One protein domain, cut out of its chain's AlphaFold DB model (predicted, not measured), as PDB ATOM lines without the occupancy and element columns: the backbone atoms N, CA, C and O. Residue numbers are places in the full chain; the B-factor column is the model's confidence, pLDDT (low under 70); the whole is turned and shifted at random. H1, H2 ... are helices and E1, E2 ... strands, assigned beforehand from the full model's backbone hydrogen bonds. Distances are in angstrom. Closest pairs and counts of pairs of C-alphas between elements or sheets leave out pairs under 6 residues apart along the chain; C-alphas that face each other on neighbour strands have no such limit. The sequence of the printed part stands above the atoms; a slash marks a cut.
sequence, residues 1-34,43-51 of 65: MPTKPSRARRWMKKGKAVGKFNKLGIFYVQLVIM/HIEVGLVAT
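AT A GLANCE: This is residues 1 to 34 and 43 to 51 of the 65 residues of the protein "RRXRR domain-containing protein" of Nodularia spumigena CCY9414 (UniProt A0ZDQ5). A small two-stranded hairpin, E1 and E2, has one short helix, H1, over one face, while a separate stretch without a named element, residues 43 to 51, runs past the E2 side of the hairpin. H1 comes first in the chain and leads through a tight turn into E1. The printed part has 43 residues, with one named helix and two named strands in the order H1, E1, E2; the sheet's order is E1, E2, antiparallel. The class is mixed, helices and strands, with 19 residues in named elements, under half of those printed. The whole is compact, with a radius of gyration of the C-alphas of 10.4 A, and its C-alphas span 26 by 20 by 16 A along their three main axes.

IN THESE COORDINATES: E1 holds residues 17 to 21 and measures 13.3 A from first to last C-alpha, beginning at C-alpha 17, (199.329, 196.292, 160.797). E2 holds residues 27 to 31, measures 13.4 A and ends at C-alpha 31, (198.116, 194.147, 164.113). H1, before both in the chain, holds residues 5 to 13, Pro 5 to Lys 13, and is 12.3 A long; its first C-alpha is at (188.685, 195.982, 154.621).

HOW THE PARTS SIT: E1 and E2 form a hairpin of antiparallel neighbours, with 150 degrees between their N-to-C directions. Among the C-alphas that face each other are those of Ala 17 and Leu 31, 4.1 A apart, and those of Phe 21 and Phe 27, 4.6 A apart. Across the pair, N 18 and O 30 are within hydrogen-bond range at 2.8 A, as are N 28 and O 20 at 2.9 A. The closest C-alphas of H1 and E1 are those of Trp 11 and Ala 17, 5.2 A apart. The closest C-alphas of H1 and E2 are those of Ala 8 and Val 29, 6.7 A apart. The centre of H1 is 10.7 A from that of E1 and 9.9 A from that of E2. In H1 every O i to N i+4 pair is within hydrogen-bond range.

THE WHOLE: The two C-alphas farthest apart are those of Met 34 and Thr 51, at 32.6 A. Residues 35 to 42 are cut out and not printed, and C-alphas 34 and 43 are 14.6 A apart across the cut. The links H1 to E1, of 3 residues, and E1 to E2, of 5 residues, are tight. The printed part begins at the chain's first residue, Met 1. The mean pLDDT of the printed part is 72.9; residues 1 to 2, 33 to 34 and 43 to 51 are under 70, where the model's confidence is low.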
ATOM      1  N   MET A   1     185.820 188.836 165.209       48.59
ATOM      2  CA  MET A   1     185.076 189.911 164.510       48.59
ATOM      3  C   MET A   1     185.847 190.324 163.260       48.59
ATOM      4  O   MET A   1     186.931 190.887 163.406       48.59
ATOM      5  N   PRO A   2     185.363 190.002 162.048       67.75
ATOM      6  CA  PRO A   2     186.048 190.397 160.824       67.75
ATOM      7  C   PRO A   2     186.096 191.928 160.743       67.75
ATOM      8  O   PRO A   2     185.081 192.616 160.854       67.75
ATOM      9  N   THR A   3     187.296 192.487 160.608       78.62
ATOM     10  CA  THR A   3     187.476 193.938 160.485       78.62
ATOM     11  C   THR A   3     187.140 194.380 159.063       78.62
ATOM     12  O   THR A   3     187.518 193.721 158.097       78.62
ATOM     13  N   LYS A   4     186.473 195.534 158.913       84.31
ATOM     14  CA  LYS A   4     186.182 196.117 157.591       84.31
ATOM     15  C   LYS A   4     187.476 196.263 156.764       84.31
ATOM     16  O   LYS A   4     188.445 196.833 157.277       84.31
ATOM     17  N   PRO A   5     187.492 195.881 155.471       82.81
ATOM     18  CA  PRO A   5     188.685 195.982 154.621       82.81
ATOM     19  C   PRO A   5     189.262 197.401 154.546       82.81
ATOM     20  O   PRO A   5     190.475 197.597 154.528       82.81
ATOM     21  N   SER A   6     188.392 198.415 154.566       84.38
ATOM     22  CA  SER A   6     188.791 199.826 154.616       84.38
ATOM     23  C   SER A   6     189.610 200.160 155.865       84.38
ATOM     24  O   SER A   6     190.580 200.914 155.792       84.38
ATOM     25  N   ARG A   7     189.255 199.572 157.009       84.62
ATOM     26  CA  ARG A   7     189.957 199.763 158.279       84.62
ATOM     27  C   ARG A   7     191.290 199.017 158.299       84.62
ATOM     28  O   ARG A   7     192.281 199.612 158.707       84.62
ATOM     29  N   ALA A   8     191.339 197.797 157.764       85.25
ATOM     30  CA  ALA A   8     192.579 197.035 157.612       85.25
ATOM     31  C   ALA A   8     193.606 197.767 156.725       85.25
ATOM     32  O   ALA A   8     194.749 197.965 157.135       85.25
ATOM     33  N   ARG A   9     193.174 198.299 155.569       88.50
ATOM     34  CA  ARG A   9     194.021 199.135 154.697       88.50
ATOM     35  C   ARG A   9     194.537 200.388 155.401       88.50
ATOM     36  O   ARG A   9     195.706 200.731 155.266       88.50
ATOM     37  N   ARG A  10     193.687 201.064 156.186       89.25
ATOM     38  CA  ARG A  10     194.106 202.225 156.992       89.25
ATOM     39  C   ARG A  10     195.162 201.847 158.028       89.25
ATOM     40  O   ARG A  10     196.053 202.647 158.274       89.25
ATOM     41  N   TRP A  11     195.075 200.668 158.638       86.94
ATOM     42  CA  TRP A  11     196.090 200.205 159.582       86.94
ATOM     43  C   TRP A  11     197.413 199.879 158.902       86.94
ATOM     44  O   TRP A  11     198.443 200.315 159.405       86.94
ATOM     45  N   MET A  12     197.378 199.218 157.744       85.50
ATOM     46  CA  MET A  12     198.577 198.972 156.939       85.50
ATOM     47  C   MET A  12     199.233 200.287 156.498       85.50
ATOM     48  O   MET A  12     200.422 200.479 156.719       85.50
ATOM     49  N   LYS A  13     198.448 201.258 156.000       89.00
ATOM     50  CA  LYS A  13     198.952 202.594 155.621       89.00
ATOM     51  C   LYS A  13     199.559 203.363 156.802       89.00
ATOM     52  O   LYS A  13     200.476 204.147 156.612       89.00
ATOM     53  N   LYS A  14     199.038 203.157 158.015       87.81
ATOM     54  CA  LYS A  14     199.527 203.794 159.250       87.81
ATOM     55  C   LYS A  14     200.663 203.017 159.933       87.81
ATOM     56  O   LYS A  14     201.021 203.380 161.048       87.81
ATOM     57  N   GLY A  15     201.161 201.923 159.346       86.31
ATOM     58  CA  GLY A  15     202.188 201.069 159.962       86.31
ATOM     59  C   GLY A  15     201.726 200.323 161.222       86.31
ATOM     60  O   GLY A  15     202.542 199.785 161.958       86.31
ATOM     61  N   LYS A  16     200.415 200.278 161.491       84.62
ATOM     62  CA  LYS A  16     199.827 199.603 162.664       84.62
ATOM     63  C   LYS A  16     199.526 198.128 162.415       84.62
ATOM     64  O   LYS A  16     199.114 197.430 163.337       84.62
ATOM     65  N   ALA A  17     199.640 197.663 161.173       86.19
ATOM     66  CA  ALA A  17     199.329 196.292 160.797       86.19
ATOM     67  C   ALA A  17     200.140 195.825 159.587       86.19
ATOM     68  O   ALA A  17     200.495 196.633 158.732       86.19
ATOM     69  N   VAL A  18     200.364 194.514 159.499       86.00
ATOM     70  CA  VAL A  18     201.067 193.832 158.406       86.00
ATOM     71  C   VAL A  18     200.123 192.821 157.757       86.00
ATOM     72  O   VAL A  18     199.398 192.104 158.449       86.00
ATOM     73  N   GLY A  19     200.119 192.776 156.425       85.75
ATOM     74  CA  GLY A  19     199.413 191.747 155.665       85.75
ATOM     75  C   GLY A  19     200.223 190.454 155.630       85.75
ATOM     76  O   GLY A  19     201.423 190.494 155.370       85.75
ATOM     77  N   LYS A  20     199.581 189.319 155.901       85.94
ATOM     78  CA  LYS A  20     200.189 187.987 155.874       85.94
ATOM     79  C   LYS A  20     199.287 186.999 155.143       85.94
ATOM     80  O   LYS A  20     198.077 187.190 155.057       85.94
ATOM     81  N   PHE A  21     199.896 185.927 154.659       84.44
ATOM     82  CA  PHE A  21     199.202 184.772 154.105       84.44
ATOM     83  C   PHE A  21     199.425 183.570 155.016       84.44
ATOM     84  O   PHE A  21     200.503 183.417 155.598       84.44
ATOM     85  N   ASN A  22     198.399 182.742 155.205       83.62
ATOM     86  CA  ASN A  22     198.560 181.463 155.893       83.62
ATOM     87  C   ASN A  22     198.958 180.365 154.890       83.62
ATOM     88  O   ASN A  22     198.975 180.585 153.680       83.62
ATOM     89  N   LYS A  23     199.244 179.160 155.395       86.12
ATOM     90  CA  LYS A  23     199.592 177.996 154.558       86.12
ATOM     91  C   LYS A  23     198.476 177.582 153.585       86.12
ATOM     92  O   LYS A  23     198.749 176.897 152.614       86.12
ATOM     93  N   LEU A  24     197.240 178.016 153.844       89.06
ATOM     94  CA  LEU A  24     196.062 177.779 153.004       89.06
ATOM     95  C   LEU A  24     195.854 178.889 151.952       89.06
ATOM     96  O   LEU A  24     194.830 178.905 151.279       89.06
ATOM     97  N   GLY A  25     196.777 179.852 151.834       82.50
ATOM     98  CA  GLY A  25     196.685 180.959 150.875       82.50
ATOM     99  C   GLY A  25     195.688 182.062 151.252       82.50
ATOM    100  O   GLY A  25     195.420 182.957 150.454       82.50
ATOM    101  N   ILE A  26     195.146 182.048 152.471       84.38
ATOM    102  CA  ILE A  26     194.194 183.057 152.946       84.38
ATOM    103  C   ILE A  26     194.958 184.291 153.424       84.38
ATOM    104  O   ILE A  26     195.821 184.205 154.303       84.38
ATOM    105  N   PHE A  27     194.600 185.449 152.869       81.44
ATOM    106  CA  PHE A  27     195.131 186.740 153.292       81.44
ATOM    107  C   PHE A  27     194.469 187.215 154.585       81.44
ATOM    108  O   PHE A  27     193.247 187.352 154.654       81.44
ATOM    109  N   TYR A  28     195.274 187.544 155.588       83.75
ATOM    110  CA  TYR A  28     194.823 188.145 156.837       83.75
ATOM    111  C   TYR A  28     195.737 189.304 157.240       83.75
ATOM    112  O   TYR A  28     196.874 189.434 156.788       83.75
ATOM    113  N   VAL A  29     195.223 190.187 158.093       85.31
ATOM    114  CA  VAL A  29     195.954 191.369 158.560       85.31
ATOM    115  C   VAL A  29     196.244 191.215 160.045       85.31
ATOM    116  O   VAL A  29     195.324 191.123 160.855       85.31
ATOM    117  N   GLN A  30     197.526 191.201 160.398       84.25
ATOM    118  CA  GLN A  30     197.996 191.116 161.775       84.25
ATOM    119  C   GLN A  30     198.329 192.515 162.296       84.25
ATOM    120  O   GLN A  30     199.110 193.241 161.683       84.25
ATOM    121  N   LEU A  31     197.755 192.901 163.437       85.06
ATOM    122  CA  LEU A  31     198.116 194.147 164.113       85.06
ATOM    123  C   LEU A  31     199.555 194.063 164.633       85.06
ATOM    124  O   LEU A  31     199.924 193.111 165.320       85.06
ATOM    125  N   VAL A  32     200.350 195.086 164.332       79.88
ATOM    126  CA  VAL A  32     201.664 195.288 164.938       79.88
ATOM    127  C   VAL A  32     201.404 195.928 166.292       79.88
ATOM    128  O   VAL A  32     201.287 197.146 166.419       79.88
ATOM    129  N   ILE A  33     201.237 195.091 167.312       69.44
ATOM    130  CA  ILE A  33     201.291 195.565 168.689       69.44
ATOM    131  C   ILE A  33     202.747 195.969 168.899       69.44
ATOM    132  O   ILE A  33     203.618 195.109 169.015       69.44
ATOM    133  N   MET A  34     203.033 197.273 168.905       53.22
ATOM    134  CA  MET A  34     204.290 197.771 169.453       53.22
ATOM    135  C   MET A  34     204.255 197.520 170.959       53.22
ATOM    136  O   MET A  34     203.963 198.414 171.750       53.22
ATOM    137  N   HIS A  43     197.602 185.401 170.717       34.12
ATOM    138  CA  HIS A  43     197.102 185.026 169.396       34.12
ATOM    139  C   HIS A  43     195.654 185.519 169.258       34.12
ATOM    140  O   HIS A  43     194.787 185.122 170.029       34.12
ATOM    141  N   ILE A  44     195.398 186.415 168.303       45.75
ATOM    142  CA  ILE A  44     194.042 186.851 167.944       45.75
ATOM    143  C   ILE A  44     193.738 186.270 166.567       45.75
ATOM    144  O   ILE A  44     194.301 186.718 165.568       45.75
ATOM    145  N   GLU A  45     192.852 185.277 166.514       38.28
ATOM    146  CA  GLU A  45     192.332 184.748 165.255       38.28
ATOM    147  C   GLU A  45     191.261 185.687 164.686       38.28
ATOM    148  O   GLU A  45     190.250 185.995 165.324       38.28
ATOM    149  N   VAL A  46     191.484 186.175 163.464       42.34
ATOM    150  CA  VAL A  46     190.510 186.981 162.719       42.34
ATOM    151  C   VAL A  46     189.993 186.133 161.560       42.34
ATOM    152  O   VAL A  46     190.633 186.050 160.517       42.34
ATOM    153  N   GLY A  47     188.836 185.495 161.753       35.69
ATOM    154  CA  GLY A  47     188.159 184.720 160.709       35.69
ATOM    155  C   GLY A  47     187.710 185.587 159.527       35.69
ATOM    156  O   GLY A  47     187.141 186.668 159.722       35.69
ATOM    157  N   LEU A  48     187.958 185.109 158.304       36.66
ATOM    158  CA  LEU A  48     187.356 185.633 157.077       36.66
ATOM    159  C   LEU A  48     185.957 185.030 156.904       36.66
ATOM    160  O   LEU A  48     185.811 183.814 156.836       36.66
ATOM    161  N   VAL A  49     184.940 185.881 156.773       33.97
ATOM    162  CA  VAL A  49     183.641 185.473 156.222       33.97
ATOM    163  C   VAL A  49     183.774 185.482 154.703       33.97
ATOM    164  O   VAL A  49     183.930 186.546 154.102       33.97
ATOM    165  N   ALA A  50     183.735 184.300 154.092       38.12
ATOM    166  CA  ALA A  50     183.522 184.150 152.661       38.12
ATOM    167  C   ALA A  50     182.040 184.423 152.361       38.12
ATOM    168  O   ALA A  50     181.163 183.737 152.880       38.12
ATOM    169  N   THR A  51     181.745 185.439 151.550       37.94
ATOM    170  CA  THR A  51     180.424 185.590 150.929       37.94
ATOM    171  C   THR A  51     180.426 184.890 149.564       37.94
ATOM    172  O   THR A  51     181.436 184.928 148.861       37.94
TER     173      THR A  51